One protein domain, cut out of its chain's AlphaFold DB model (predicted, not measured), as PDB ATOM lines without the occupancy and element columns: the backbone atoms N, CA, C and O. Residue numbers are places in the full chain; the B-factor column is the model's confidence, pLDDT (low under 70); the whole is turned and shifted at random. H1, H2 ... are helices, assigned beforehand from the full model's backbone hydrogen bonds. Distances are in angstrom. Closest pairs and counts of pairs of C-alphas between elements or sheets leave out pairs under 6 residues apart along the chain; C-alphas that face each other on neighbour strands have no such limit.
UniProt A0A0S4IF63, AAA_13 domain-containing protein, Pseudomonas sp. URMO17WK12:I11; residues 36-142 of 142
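AT A GLANCE: This is residues 36 to 142 of the 142 residues of the protein "AAA_13 domain-containing protein" of Pseudomonas sp. URMO17WK12:I11 (UniProt A0A0S4IF63). Helices H2 and H5, side by side, form the middle of a rounded body, with H1 and H6 on one side and the hairpin H3 and H4 on the other. Residues 101 to 107 stick out. The printed part has 107 residues with six named helices, H1 to H6: all helix, compact, radius of gyration of the C-alphas 13.0 A, spans 30 by 30 by 27 A.

IN THESE COORDINATES: H1, residues 36 to 47, begins at C-alpha (18.867, -10.392, 18.331). H2 is 53 to 70, 26.5 A, H3 74 to 87, 20.3 A, H4 92 to 98, H5 117 to 130, 20.2 A. H6, 134 to 141, ends at C-alpha (7.546, -6.445, 21.970).

HOW THE PARTS SIT: H2, with residues 53 to 60 alone, touches H5 at a shallow tilt of 14 degrees, the same way; closest C-alphas Ala 53 and Pro 117, 6.2 A. H3 touches H5 at a steep 52 degrees, Ala 80 to Val 127 closest, C-alphas 5.8 A. H1 touches H6, about perpendicular at 74 degrees, Trp 40 to Met 140 closest, C-alphas 6.5 A. Every O i to N i+4 pair is within hydrogen-bond range in H3, H4 and H6; H1 has 7 of 8, H2 12 of 14, H5 9 of 10.

THE WHOLE: The printed part has no cut. H4 to H5 is a long link; residue 94 and residues 98 to 113 have pLDDT under 70.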
ATOM      1  N   TYR A  36      19.486 -11.608  17.817       93.38
ATOM      2  CA  TYR A  36      18.867 -10.392  18.331       93.38
ATOM      3  C   TYR A  36      17.346 -10.531  18.478       93.38
ATOM      4  O   TYR A  36      16.798 -10.294  19.551       93.38
ATOM      5  N   GLN A  37      16.661 -10.979  17.426       92.38
ATOM      6  CA  GLN A  37      15.218 -11.244  17.439       92.38
ATOM      7  C   GLN A  37      14.839 -12.347  18.443       92.38
ATOM      8  O   GLN A  37      13.792 -12.275  19.089       92.38
ATOM      9  N   SER A  38      15.702 -13.351  18.609       91.56
ATOM     10  CA  SER A  38      15.481 -14.464  19.538       91.56
ATOM     11  C   SER A  38      15.488 -14.014  21.004       91.56
ATOM     12  O   SER A  38      14.722 -14.553  21.807       91.56
ATOM     13  N   PHE A  39      16.268 -12.989  21.363       94.44
ATOM     14  CA  PHE A  39      16.239 -12.416  22.715       94.44
ATOM     15  C   PHE A  39      14.870 -11.815  23.053       94.44
ATOM     16  O   PHE A  39      14.307 -12.110  24.107       94.44
ATOM     17  N   TRP A  40      14.281 -11.049  22.131       96.00
ATOM     18  CA  TRP A  40      12.954 -10.448  22.318       96.00
ATOM     19  C   TRP A  40      11.845 -11.496  22.413       96.00
ATOM     20  O   TRP A  40      10.976 -11.408  23.281       96.00
ATOM     21  N   GLN A  41      11.900 -12.533  21.570       92.44
ATOM     22  CA  GLN A  41      10.977 -13.669  21.665       92.44
ATOM     23  C   GLN A  41      11.072 -14.377  23.019       92.44
ATOM     24  O   GLN A  41      10.054 -14.790  23.571       92.44
ATOM     25  N   THR A  42      12.283 -14.503  23.560       92.00
ATOM     26  CA  THR A  42      12.518 -15.158  24.851       92.00
ATOM     27  C   THR A  42      11.933 -14.348  26.008       92.00
ATOM     28  O   THR A  42      11.322 -14.941  26.895       92.00
ATOM     29  N   ILE A  43      12.032 -13.012  25.980       93.88
ATOM     30  CA  ILE A  43      11.377 -12.140  26.974       93.88
ATOM     31  C   ILE A  43       9.854 -12.329  26.944       93.88
ATOM     32  O   ILE A  43       9.255 -12.557  27.993       93.88
ATOM     33  N   ARG A  44       9.230 -12.322  25.755       93.25
ATOM     34  CA  ARG A  44       7.778 -12.559  25.627       93.25
ATOM     35  C   ARG A  44       7.368 -13.931  26.151       93.25
ATOM     36  O   ARG A  44       6.441 -14.036  26.945       93.25
ATOM     37  N   ALA A  45       8.108 -14.973  25.774       90.38
ATOM     38  CA  ALA A  45       7.851 -16.325  26.256       90.38
ATOM     39  C   ALA A  45       7.966 -16.430  27.786       90.38
ATOM     40  O   ALA A  45       7.208 -17.182  28.394       90.38
ATOM     41  N   ALA A  46       8.890 -15.691  28.409       90.12
ATOM     42  CA  ALA A  46       9.041 -15.666  29.863       90.12
ATOM     43  C   ALA A  46       7.857 -14.955  30.533       90.12
ATOM     44  O   ALA A  46       7.335 -15.443  31.531       90.12
ATOM     45  N   GLN A  47       7.381 -13.858  29.939       89.81
ATOM     46  CA  GLN A  47       6.199 -13.125  30.397       89.81
ATOM     47  C   GLN A  47       4.916 -13.976  30.324       89.81
ATOM     48  O   GLN A  47       4.031 -13.844  31.162       89.81
ATOM     49  N   GLU A  48       4.838 -14.889  29.356       89.81
ATOM     50  CA  GLU A  48       3.733 -15.840  29.183       89.81
ATOM     51  C   GLU A  48       3.928 -17.153  29.972       89.81
ATOM     52  O   GLU A  48       3.160 -18.098  29.788       89.81
ATOM     53  N   GLY A  49       4.979 -17.266  30.795       87.62
ATOM     54  CA  GLY A  49       5.283 -18.463  31.591       87.62
ATOM     55  C   GLY A  49       5.774 -19.676  30.787       87.62
ATOM     56  O   GLY A  49       5.892 -20.774  31.323       87.62
ATOM     57  N   ARG A  50       6.085 -19.511  29.494       87.12
ATOM     58  CA  ARG A  50       6.544 -20.597  28.605       87.12
ATOM     59  C   ARG A  50       8.032 -20.928  28.758       87.12
ATOM     60  O   ARG A  50       8.492 -21.943  28.233       87.12
ATOM     61  N   THR A  51       8.793 -20.067  29.431       87.50
ATOM     62  CA  THR A  51      10.195 -20.285  29.810       87.50
ATOM     63  C   THR A  51      10.468 -19.650  31.175       87.50
ATOM     64  O   THR A  51       9.710 -18.793  31.622       87.50
ATOM     65  N   SER A  52      11.551 -20.061  31.835       87.56
ATOM     66  CA  SER A  52      11.940 -19.528  33.147       87.56
ATOM     67  C   SER A  52      12.151 -18.010  33.128       87.56
ATOM     68  O   SER A  52      12.913 -17.506  32.305       87.56
ATOM     69  N   ALA A  53      11.582 -17.294  34.103       87.12
ATOM     70  CA  ALA A  53      11.819 -15.863  34.321       87.12
ATOM     71  C   ALA A  53      13.299 -15.518  34.570       87.12
ATOM     72  O   ALA A  53      13.736 -14.404  34.282       87.12
ATOM     73  N   SER A  54      14.105 -16.486  35.027       84.50
ATOM     74  CA  SER A  54      15.542 -16.299  35.270       84.50
ATOM     75  C   SER A  54      16.352 -15.927  34.027       84.50
ATOM     76  O   SER A  54      17.477 -15.446  34.151       84.50
ATOM     77  N   VAL A  55      15.800 -16.119  32.823       86.25
ATOM     78  CA  VAL A  55      16.465 -15.728  31.573       86.25
ATOM     79  C   VAL A  55      16.316 -14.237  31.259       86.25
ATOM     80  O   VAL A  55      17.122 -13.710  30.492       86.25
ATOM     81  N   ILE A  56      15.320 -13.551  31.839       89.81
ATOM     82  CA  ILE A  56      14.962 -12.160  31.509       89.81
ATOM     83  C   ILE A  56      16.163 -11.208  31.649       89.81
ATOM     84  O   ILE A  56      16.457 -10.523  30.666       89.81
ATOM     85  N   PRO A  57      16.920 -11.196  32.769       86.88
ATOM     86  CA  PRO A  57      18.070 -10.299  32.922       86.88
ATOM     87  C   PRO A  57      19.112 -10.441  31.808       86.88
ATOM     88  O   PRO A  57      19.602  -9.447  31.270       86.88
ATOM     89  N   ASN A  58      19.420 -11.681  31.420       87.75
ATOM     90  CA  ASN A  58      20.393 -11.973  30.370       87.75
ATOM     91  C   ASN A  58      19.887 -11.543  28.987       87.75
ATOM     92  O   ASN A  58      20.638 -10.969  28.201       87.75
ATOM     93  N   MET A  59      18.605 -11.779  28.690       92.12
ATOM     94  CA  MET A  59      18.015 -11.342  27.420       92.12
ATOM     95  C   MET A  59      18.007  -9.816  27.307       92.12
ATOM     96  O   MET A  59      18.416  -9.280  26.279       92.12
ATOM     97  N   MET A  60      17.599  -9.119  28.372       92.25
ATOM     98  CA  MET A  60      17.606  -7.657  28.421       92.25
ATOM     99  C   MET A  60      19.009  -7.097  28.196       92.25
ATOM    100  O   MET A  60      19.176  -6.221  27.353       92.25
ATOM    101  N   ARG A  61      20.021  -7.638  28.886       90.25
ATOM    102  CA  ARG A  61      21.424  -7.254  28.692       90.25
ATOM    103  C   ARG A  61      21.840  -7.360  27.227       90.25
ATOM    104  O   ARG A  61      22.294  -6.369  26.664       90.25
ATOM    105  N   ASN A  62      21.651  -8.528  26.610       92.56
ATOM    106  CA  ASN A  62      22.057  -8.754  25.221       92.56
ATOM    107  C   ASN A  62      21.362  -7.791  24.255       92.56
ATOM    108  O   ASN A  62      21.968  -7.327  23.293       92.56
ATOM    109  N   ILE A  63      20.091  -7.476  24.511       95.38
ATOM    110  CA  ILE A  63      19.339  -6.523  23.700       95.38
ATOM    111  C   ILE A  63      19.887  -5.103  23.856       95.38
ATOM    112  O   ILE A  63      20.100  -4.434  22.844       95.38
ATOM    113  N   LEU A  64      20.099  -4.643  25.093       94.31
ATOM    114  CA  LEU A  64      20.625  -3.304  25.366       94.31
ATOM    115  C   LEU A  64      22.022  -3.149  24.763       94.31
ATOM    116  O   LEU A  64      22.267  -2.199  24.024       94.31
ATOM    117  N   GLU A  65      22.906  -4.113  25.004       91.31
ATOM    118  CA  GLU A  65      24.269  -4.110  24.480       91.31
ATOM    119  C   GLU A  65      24.272  -4.079  22.948       91.31
ATOM    120  O   GLU A  65      24.871  -3.188  22.347       91.31
ATOM    121  N   TYR A  66      23.531  -4.985  22.301       94.06
ATOM    122  CA  TYR A  66      23.463  -5.043  20.843       94.06
ATOM    123  C   TYR A  66      22.912  -3.746  20.240       94.06
ATOM    124  O   TYR A  66      23.517  -3.170  19.334       94.06
ATOM    125  N   TYR A  67      21.759  -3.280  20.728       96.44
ATOM    126  CA  TYR A  67      21.051  -2.160  20.119       96.44
ATOM    127  C   TYR A  67      21.783  -0.836  20.324       96.44
ATOM    128  O   TYR A  67      22.013  -0.110  19.359       96.44
ATOM    129  N   PHE A  68      22.191  -0.529  21.557       95.38
ATOM    130  CA  PHE A  68      22.846   0.743  21.864       95.38
ATOM    131  C   PHE A  68      24.274   0.816  21.336       95.38
ATOM    132  O   PHE A  68      24.745   1.913  21.036       95.38
ATOM    133  N   ASN A  69      24.938  -0.329  21.140       94.75
ATOM    134  CA  ASN A  69      26.176  -0.367  20.376       94.75
ATOM    135  C   ASN A  69      25.933  -0.063  18.891       94.75
ATOM    136  O   ASN A  69      26.651   0.741  18.304       94.75
ATOM    137  N   PHE A  70      24.885  -0.648  18.300       96.12
ATOM    138  CA  PHE A  70      24.522  -0.423  16.899       96.12
ATOM    139  C   PHE A  70      24.143   1.035  16.597       96.12
ATOM    140  O   PHE A  70      24.536   1.562  15.560       96.12
ATOM    141  N   VAL A  71      23.409   1.705  17.492       96.94
ATOM    142  CA  VAL A  71      23.032   3.121  17.313       96.94
ATOM    143  C   VAL A  71      24.063   4.112  17.866       96.94
ATOM    144  O   VAL A  71      23.823   5.316  17.807       96.94
ATOM    145  N   HIS A  72      25.195   3.634  18.396       96.00
ATOM    146  CA  HIS A  72      26.247   4.452  19.015       96.00
ATOM    147  C   HIS A  72      25.739   5.359  20.156       96.00
ATOM    148  O   HIS A  72      25.994   6.563  20.182       96.00
ATOM    149  N   ARG A  73      24.966   4.792  21.092       96.75
ATOM    150  CA  ARG A  73      24.359   5.508  22.236       96.75
ATOM    151  C   ARG A  73      24.673   4.855  23.585       96.75
ATOM    152  O   ARG A  73      23.841   4.875  24.490       96.75
ATOM    153  N   GLN A  74      25.866   4.286  23.734       93.19
ATOM    154  CA  GLN A  74      26.302   3.593  24.953       93.19
ATOM    155  C   GLN A  74      26.337   4.521  26.180       93.19
ATOM    156  O   GLN A  74      25.923   4.110  27.259       93.19
ATOM    157  N   GLU A  75      26.758   5.780  26.019       92.88
ATOM    158  CA  GLU A  75      26.753   6.768  27.112       92.88
ATOM    159  C   GLU A  75      25.327   7.048  27.607       92.88
ATOM    160  O   GLU A  75      25.042   6.927  28.796       92.88
ATOM    161  N   ALA A  76      24.395   7.300  26.683       95.25
ATOM    162  CA  ALA A  76      22.987   7.521  27.016       95.25
ATOM    163  C   ALA A  76      22.335   6.289  27.675       95.25
ATOM    164  O   ALA A  76      21.489   6.431  28.556       95.25
ATOM    165  N   LEU A  77      22.731   5.075  27.267       93.62
ATOM    166  CA  LEU A  77      22.313   3.841  27.931       93.62
ATOM    167  C   LEU A  77      22.804   3.802  29.385       93.62
ATOM    168  O   LEU A  77      22.012   3.515  30.283       93.62
ATOM    169  N   ALA A  78      24.087   4.090  29.619       90.88
ATOM    170  CA  ALA A  78      24.678   4.071  30.954       90.88
ATOM    171  C   ALA A  78      23.995   5.080  31.892       90.88
ATOM    172  O   ALA A  78      23.646   4.726  33.020       90.88
ATOM    173  N   GLU A  79      23.728   6.297  31.409       93.31
ATOM    174  CA  GLU A  79      22.997   7.333  32.150       93.31
ATOM    175  C   GLU A  79      21.560   6.906  32.484       93.31
ATOM    176  O   GLU A  79      21.127   7.022  33.633       93.31
ATOM    177  N   ALA A  80      20.824   6.362  31.508       93.75
ATOM    178  CA  ALA A  80      19.451   5.907  31.715       93.75
ATOM    179  C   ALA A  80      19.371   4.760  32.733       93.75
ATOM    180  O   ALA A  80      18.501   4.764  33.607       93.75
ATOM    181  N   LEU A  81      20.292   3.797  32.638       90.81
ATOM    182  CA  LEU A  81      20.402   2.686  33.578       90.81
ATOM    183  C   LEU A  81      20.744   3.179  34.988       90.81
ATOM    184  O   LEU A  81      20.118   2.722  35.944       90.81
ATOM    185  N   GLN A  82      21.693   4.111  35.127       89.81
ATOM    186  CA  GLN A  82      22.069   4.685  36.423       89.81
ATOM    187  C   GLN A  82      20.884   5.406  37.073       89.81
ATOM    188  O   GLN A  82      20.553   5.121  38.221       89.81
ATOM    189  N   ALA A  83      20.196   6.269  36.323       92.00
ATOM    190  CA  ALA A  83      19.038   7.000  36.827       92.00
ATOM    191  C   ALA A  83      17.922   6.054  37.308       92.00
ATOM    192  O   ALA A  83      17.341   6.262  38.370       92.00
ATOM    193  N   LEU A  84      17.654   4.973  36.568       91.19
ATOM    194  CA  LEU A  84      16.676   3.959  36.979       91.19
ATOM    195  C   LEU A  84      17.115   3.178  38.227       91.19
ATOM    196  O   LEU A  84      16.278   2.847  39.061       91.19
ATOM    197  N   ALA A  85      18.410   2.892  38.371       87.44
ATOM    198  CA  ALA A  85      18.960   2.186  39.528       87.44
ATOM    199  C   ALA A  85      18.927   3.010  40.824       87.44
ATOM    200  O   ALA A  85      18.972   2.438  41.916       87.44
ATOM    201  N   ASP A  86      18.894   4.337  40.708       89.44
ATOM    202  CA  ASP A  86      18.781   5.247  41.848       89.44
ATOM    203  C   ASP A  86      17.324   5.464  42.280       89.44
ATOM    204  O   ASP A  86      17.062   5.689  43.459       89.44
ATOM    205  N   GLU A  87      16.369   5.316  41.358       90.50
ATOM    206  CA  GLU A  87      14.931   5.339  41.653       90.50
ATOM    207  C   GLU A  87      14.406   4.018  42.230       90.50
ATOM    208  O   GLU A  87      13.392   4.008  42.929       90.50
ATOM    209  N   ASP A  88      15.059   2.902  41.904       85.12
ATOM    210  CA  ASP A  88      14.557   1.565  42.193       85.12
ATOM    211  C   ASP A  88      15.660   0.630  42.691       85.12
ATOM    212  O   ASP A  88      16.497   0.113  41.942       85.12
ATOM    213  N   THR A  89      15.634   0.378  43.996       78.88
ATOM    214  CA  THR A  89      16.609  -0.487  44.657       78.88
ATOM    215  C   THR A  89      16.506  -1.945  44.211       78.88
ATOM    216  O   THR A  89      17.534  -2.627  44.203       78.88
ATOM    217  N   ALA A  90      15.325  -2.415  43.792       75.88
ATOM    218  CA  ALA A  90      15.134  -3.762  43.257       75.88
ATOM    219  C   ALA A  90      15.732  -3.887  41.846       75.88
ATOM    220  O   ALA A  90      16.326  -4.909  41.501       75.88
ATOM    221  N   PHE A  91      15.681  -2.811  41.058       77.12
ATOM    222  CA  PHE A  91      16.290  -2.755  39.729       77.12
ATOM    223  C   PHE A  91      17.819  -2.601  39.756       77.12
ATOM    224  O   PHE A  91      18.510  -2.947  38.792       77.12
ATOM    225  N   ARG A  92      18.390  -2.131  40.870       79.75
ATOM    226  CA  ARG A  92      19.840  -1.921  41.014       79.75
ATOM    227  C   ARG A  92      20.661  -3.198  40.782       79.75
ATOM    228  O   ARG A  92      21.791  -3.109  40.299       79.75
ATOM    229  N   ALA A  93      20.116  -4.380  41.079       74.25
ATOM    230  CA  ALA A  93      20.761  -5.656  40.753       74.25
ATOM    231  C   ALA A  93      20.929  -5.843  39.233       74.25
ATOM    232  O   ALA A  93      22.003  -6.222  38.764       74.25
ATOM    233  N   LEU A  94      19.904  -5.494  38.454       69.75
ATOM    234  CA  LEU A  94      19.937  -5.559  36.995       69.75
ATOM    235  C   LEU A  94      20.875  -4.525  36.386       69.75
ATOM    236  O   LEU A  94      21.646  -4.873  35.497       69.75
ATOM    237  N   TYR A  95      20.875  -3.299  36.908       75.50
ATOM    238  CA  TYR A  95      21.868  -2.284  36.553       75.50
ATOM    239  C   TYR A  95      23.299  -2.825  36.677       75.50
ATOM    240  O   TYR A  95      24.063  -2.791  35.711       75.50
ATOM    241  N   ARG A  96      23.648  -3.395  37.842       74.06
ATOM    242  CA  ARG A  96      24.987  -3.968  38.073       74.06
ATOM    243  C   ARG A  96      25.293  -5.091  37.088       74.06
ATOM    244  O   ARG A  96      26.427  -5.226  36.645       74.06
ATOM    245  N   TYR A  97      24.296  -5.908  36.768       74.50
ATOM    246  CA  TYR A  97      24.453  -7.046  35.873       74.50
ATOM    247  C   TYR A  97      24.649  -6.650  34.404       74.50
ATOM    248  O   TYR A  97      25.469  -7.259  33.715       74.50
ATOM    249  N   VAL A  98      23.928  -5.630  33.925       68.31
ATOM    250  CA  VAL A  98      24.074  -5.098  32.560       68.31
ATOM    251  C   VAL A  98      25.409  -4.367  32.401       68.31
ATOM    252  O   VAL A  98      26.098  -4.594  31.415       68.31
ATOM    253  N   ASN A  99      25.813  -3.564  33.393       67.62
ATOM    254  CA  ASN A  99      27.056  -2.782  33.345       67.62
ATOM    255  C   ASN A  99      28.333  -3.584  33.661       67.62
ATOM    256  O   ASN A  99      29.432  -3.037  33.610       67.62
ATOM    257  N   ARG A 100      28.223  -4.877  33.980       68.62
ATOM    258  CA  ARG A 100      29.383  -5.770  34.095       68.62
ATOM    259  C   ARG A 100      29.850  -6.190  32.707       68.62
ATOM    260  O   ARG A 100      29.082  -6.810  31.978       68.62
ATOM    261  N   GLU A 101      31.111  -5.963  32.355       56.66
ATOM    262  CA  GLU A 101      31.692  -6.560  31.146       56.66
ATOM    263  C   GLU A 101      31.581  -8.094  31.187       56.66
ATOM    264  O   GLU A 101      31.725  -8.715  32.244       56.66
ATOM    265  N   SER A 102      31.311  -8.717  30.037       52.47
ATOM    266  CA  SER A 102      31.086 -10.170  29.900       52.47
ATOM    267  C   SER A 102      32.296 -11.028  30.304       52.47
ATOM    268  O   SER A 102      32.157 -12.236  30.486       52.47
ATOM    269  N   HIS A 103      33.467 -10.407  30.475       45.88
ATOM    270  CA  HIS A 103      34.712 -11.029  30.926       45.88
ATOM    271  C   HIS A 103      34.918 -11.011  32.451       45.88
ATOM    272  O   HIS A 103      35.893 -11.585  32.930       45.88
ATOM    273  N   SER A 104      34.017 -10.388  33.217       45.56
ATOM    274  CA  SER A 104      34.079 -10.381  34.682       45.56
ATOM    275  C   SER A 104      33.325 -11.581  35.267       45.56
ATOM    276  O   SER A 104      32.101 -11.600  35.271       45.56
ATOM    277  N   ASP A 105      34.090 -12.589  35.695       43.53
ATOM    278  CA  ASP A 105      33.747 -13.768  36.504       43.53
ATOM    279  C   ASP A 105      32.359 -14.415  36.330       43.53
ATOM    280  O   ASP A 105      31.295 -13.853  36.594       43.53
ATOM    281  N   ALA A 106      32.382 -15.705  35.994       44.78
ATOM    282  CA  ALA A 106      31.209 -16.561  35.945       44.78
ATOM    283  C   ALA A 106      30.643 -16.800  37.355       44.78
ATOM    284  O   ALA A 106      30.939 -17.840  37.916       44.78
ATOM    285  N   ILE A 107      29.881 -15.861  37.934       49.84
ATOM    286  CA  ILE A 107      28.903 -16.053  39.031       49.84
ATOM    287  C   ILE A 107      28.211 -14.707  39.372       49.84
ATOM    288  O   ILE A 107      28.867 -13.682  39.573       49.84
ATOM    289  N   ASN A 108      26.863 -14.734  39.409       50.81
ATOM    290  CA  ASN A 108      25.945 -14.069  40.373       50.81
ATOM    291  C   ASN A 108      24.477 -14.065  39.864       50.81
ATOM    292  O   ASN A 108      23.773 -13.066  39.979       50.81
ATOM    293  N   LEU A 109      23.972 -15.176  39.301       51.81
ATOM    294  CA  LEU A 109      22.542 -15.292  38.934       51.81
ATOM    295  C   LEU A 109      21.603 -15.289  40.162       51.81
ATOM    296  O   LEU A 109      20.389 -15.223  40.014       51.81
ATOM    297  N   THR A 110      22.167 -15.396  41.366       52.75
ATOM    298  CA  THR A 110      21.459 -15.522  42.645       52.75
ATOM    299  C   THR A 110      21.162 -14.183  43.320       52.75
ATOM    300  O   THR A 110      20.421 -14.155  44.294       52.75
ATOM    301  N   ASP A 111      21.722 -13.075  42.820       59.94
ATOM    302  CA  ASP A 111      21.647 -11.755  43.472       59.94
ATOM    303  C   ASP A 111      20.337 -10.998  43.163       59.94
ATOM    304  O   ASP A 111      20.104  -9.903  43.669       59.94
ATOM    305  N   PHE A 112      19.475 -11.577  42.318       62.75
ATOM    306  CA  PHE A 112      18.210 -10.975  41.884       62.75
ATOM    307  C   PHE A 112      17.023 -11.270  42.807       62.75
ATOM    308  O   PHE A 112      15.964 -10.673  42.625       62.75
ATOM    309  N   GLY A 113      17.177 -12.176  43.779       67.00
ATOM    310  CA  GLY A 113      16.047 -12.672  44.565       67.00
ATOM    311  C   GLY A 113      14.975 -13.319  43.679       67.00
ATOM    312  O   GLY A 113      15.284 -13.925  42.652       67.00
ATOM    313  N   GLU A 114      13.711 -13.200  44.082       72.44
ATOM    314  CA  GLU A 114      12.578 -13.615  43.254       72.44
ATOM    315  C   GLU A 114      12.352 -12.581  42.138       72.44
ATOM    316  O   GLU A 114      12.047 -11.416  42.395       72.44
ATOM    317  N   ILE A 115      12.560 -12.994  40.885       73.25
ATOM    318  CA  ILE A 115      12.377 -12.124  39.719       73.25
ATOM    319  C   ILE A 115      10.882 -12.001  39.446       73.25
ATOM    320  O   ILE A 115      10.255 -12.974  39.037       73.25
ATOM    321  N   GLU A 116      10.343 -10.795  39.609       84.94
ATOM    322  CA  GLU A 116       8.996 -10.436  39.164       84.94
ATOM    323  C   GLU A 116       9.078  -9.963  37.696       84.94
ATOM    324  O   GLU A 116       9.602  -8.874  37.430       84.94
ATOM    325  N   PRO A 117       8.649 -10.777  36.708       85.94
ATOM    326  CA  PRO A 117       8.870 -10.482  35.294       85.94
ATOM    327  C   PRO A 117       8.299  -9.138  34.853       85.94
ATOM    328  O   PRO A 117       8.940  -8.442  34.064       85.94
ATOM    329  N   ALA A 118       7.112  -8.763  35.343       89.62
ATOM    330  CA  ALA A 118       6.440  -7.550  34.895       89.62
ATOM    331  C   ALA A 118       7.230  -6.304  35.310       89.62
ATOM    332  O   ALA A 118       7.457  -5.419  34.484       89.62
ATOM    333  N   HIS A 119       7.733  -6.273  36.542       88.50
ATOM    334  CA  HIS A 119       8.581  -5.206  37.052       88.50
ATOM    335  C   HIS A 119       9.857  -5.027  36.221       88.50
ATOM    336  O   HIS A 119      10.182  -3.912  35.803       88.50
ATOM    337  N   TYR A 120      10.564  -6.121  35.922       87.69
ATOM    338  CA  TYR A 120      11.788  -6.067  35.117       87.69
ATOM    339  C   TYR A 120      11.509  -5.592  33.687       87.69
ATOM    340  O   TYR A 120      12.257  -4.768  33.160       87.69
ATOM    341  N   ILE A 121      10.423  -6.065  33.071       91.94
ATOM    342  CA  ILE A 121      10.023  -5.686  31.709       91.94
ATOM    343  C   ILE A 121       9.559  -4.224  31.642       91.94
ATOM    344  O   ILE A 121       9.845  -3.543  30.655       91.94
ATOM    345  N   GLU A 122       8.906  -3.702  32.679       93.56
ATOM    346  CA  GLU A 122       8.550  -2.281  32.732       93.56
ATOM    347  C   GLU A 122       9.799  -1.407  32.866       93.56
ATOM    348  O   GLU A 122       9.978  -0.452  32.111       93.56
ATOM    349  N   ARG A 123      10.732  -1.758  33.758       92.00
ATOM    350  CA  ARG A 123      11.999  -1.020  33.865       92.00
ATOM    351  C   ARG A 123      12.840  -1.124  32.595       92.00
ATOM    352  O   ARG A 123      13.466  -0.145  32.198       92.00
ATOM    353  N   PHE A 124      12.793  -2.262  31.906       93.69
ATOM    354  CA  PHE A 124      13.381  -2.425  30.581       93.69
ATOM    355  C   PHE A 124      12.814  -1.420  29.576       93.69
ATOM    356  O   PHE A 124      13.579  -0.741  28.894       93.69
ATOM    357  N   ARG A 125      11.483  -1.280  29.515       96.50
ATOM    358  CA  ARG A 125      10.806  -0.299  28.656       96.50
ATOM    359  C   ARG A 125      11.252   1.125  28.976       96.50
ATOM    360  O   ARG A 125      11.531   1.898  28.063       96.50
ATOM    361  N   GLN A 126      11.372   1.458  30.261       96.50
ATOM    362  CA  GLN A 126      11.793   2.787  30.714       96.50
ATOM    363  C   GLN A 126      13.192   3.179  30.224       96.50
ATOM    364  O   GLN A 126      13.424   4.361  29.977       96.50
ATOM    365  N   VAL A 127      14.106   2.220  30.021       95.50
ATOM    366  CA  VAL A 127      15.401   2.502  29.377       95.50
ATOM    367  C   VAL A 127      15.169   3.094  27.987       95.50
ATOM    368  O   VAL A 127      15.657   4.183  27.701       95.50
ATOM    369  N   PHE A 128      14.347   2.441  27.159       97.81
ATOM    370  CA  PHE A 128      14.040   2.916  25.808       97.81
ATOM    371  C   PHE A 128      13.323   4.266  25.806       97.81
ATOM    372  O   PHE A 128      13.661   5.117  24.984       97.81
ATOM    373  N   VAL A 129      12.391   4.496  26.736       98.12
ATOM    374  CA  VAL A 129      11.706   5.793  26.897       98.12
ATOM    375  C   VAL A 129      12.716   6.908  27.175       98.12
ATOM    376  O   VAL A 129      12.745   7.907  26.458       98.12
ATOM    377  N   ARG A 130      13.597   6.720  28.165       96.69
ATOM    378  CA  ARG A 130      14.603   7.723  28.563       96.69
ATOM    379  C   ARG A 130      15.625   8.003  27.471       96.69
ATOM    380  O   ARG A 130      16.151   9.107  27.391       96.69
ATOM    381  N   THR A 131      15.879   7.025  26.610       96.88
ATOM    382  CA  THR A 131      16.811   7.164  25.488       96.88
ATOM    383  C   THR A 131      16.146   7.574  24.172       96.88
ATOM    384  O   THR A 131      16.835   7.657  23.160       96.88
ATOM    385  N   VAL A 132      14.835   7.850  24.168       97.50
ATOM    386  CA  VAL A 132      14.058   8.251  22.974       97.50
ATOM    387  C   VAL A 132      14.010   7.154  21.891       97.50
ATOM    388  O   VAL A 132      14.001   7.422  20.693       97.50
ATOM    389  N   PHE A 133      13.957   5.890  22.313       97.81
ATOM    390  CA  PHE A 133      13.867   4.702  21.453       97.81
ATOM    391  C   PHE A 133      12.658   3.813  21.792       97.81
ATOM    392  O   PHE A 133      12.659   2.615  21.508       97.81
ATOM    393  N   GLU A 134      11.612   4.377  22.403       97.88
ATOM    394  CA  GLU A 134      10.405   3.626  22.782       97.88
ATOM    395  C   GLU A 134       9.727   2.945  21.582       97.88
ATOM    396  O   GLU A 134       9.297   1.799  21.695       97.88
ATOM    397  N   GLU A 135       9.695   3.590  20.414       97.81
ATOM    398  CA  GLU A 135       9.117   3.001  19.198       97.81
ATOM    399  C   GLU A 135       9.776   1.661  18.841       97.81
ATOM    400  O   GLU A 135       9.100   0.704  18.455       97.81
ATOM    401  N   HIS A 136      11.096   1.558  19.028       97.75
ATOM    402  CA  HIS A 136      11.825   0.317  18.797       97.75
ATOM    403  C   HIS A 136      11.412  -0.771  19.794       97.75
ATOM    404  O   HIS A 136      11.158  -1.903  19.386       97.75
ATOM    405  N   TYR A 137      11.277  -0.436  21.079       97.94
ATOM    406  CA  TYR A 137      10.760  -1.374  22.078       97.94
ATOM    407  C   TYR A 137       9.362  -1.879  21.702       97.94
ATOM    408  O   TYR A 137       9.139  -3.088  21.663       97.94
ATOM    409  N   LEU A 138       8.440  -0.967  21.376       97.00
ATOM    410  CA  LEU A 138       7.059  -1.305  21.021       97.00
ATOM    411  C   LEU A 138       7.007  -2.220  19.797       97.00
ATOM    412  O   LEU A 138       6.295  -3.217  19.803       97.00
ATOM    413  N   LYS A 139       7.818  -1.930  18.777       96.75
ATOM    414  CA  LYS A 139       7.919  -2.760  17.576       96.75
ATOM    415  C   LYS A 139       8.436  -4.168  17.864       96.75
ATOM    416  O   LYS A 139       8.031  -5.108  17.190       96.75
ATOM    417  N   MET A 140       9.365  -4.313  18.807       95.44
ATOM    418  CA  MET A 140       9.990  -5.603  19.106       95.44
ATOM    419  C   MET A 140       9.191  -6.440  20.108       95.44
ATOM    420  O   MET A 140       9.296  -7.668  20.077       95.44
ATOM    421  N   MET A 141       8.421  -5.796  20.989       93.44
ATOM    422  CA  MET A 141       7.546  -6.445  21.970       93.44
ATOM    423  C   MET A 141       6.130  -6.720  21.453       93.44
ATOM    424  O   MET A 141       5.471  -7.593  22.018       93.44
ATOM    425  N   GLY A 142       5.683  -5.990  20.426       82.62
ATOM    426  CA  GLY A 142       4.402  -6.197  19.746       82.62
ATOM    427  C   GLY A 142       4.328  -7.445  18.874       82.62
ATOM    428  O   GLY A 142       5.347  -8.161  18.709       82.62
TER     429      GLY A 142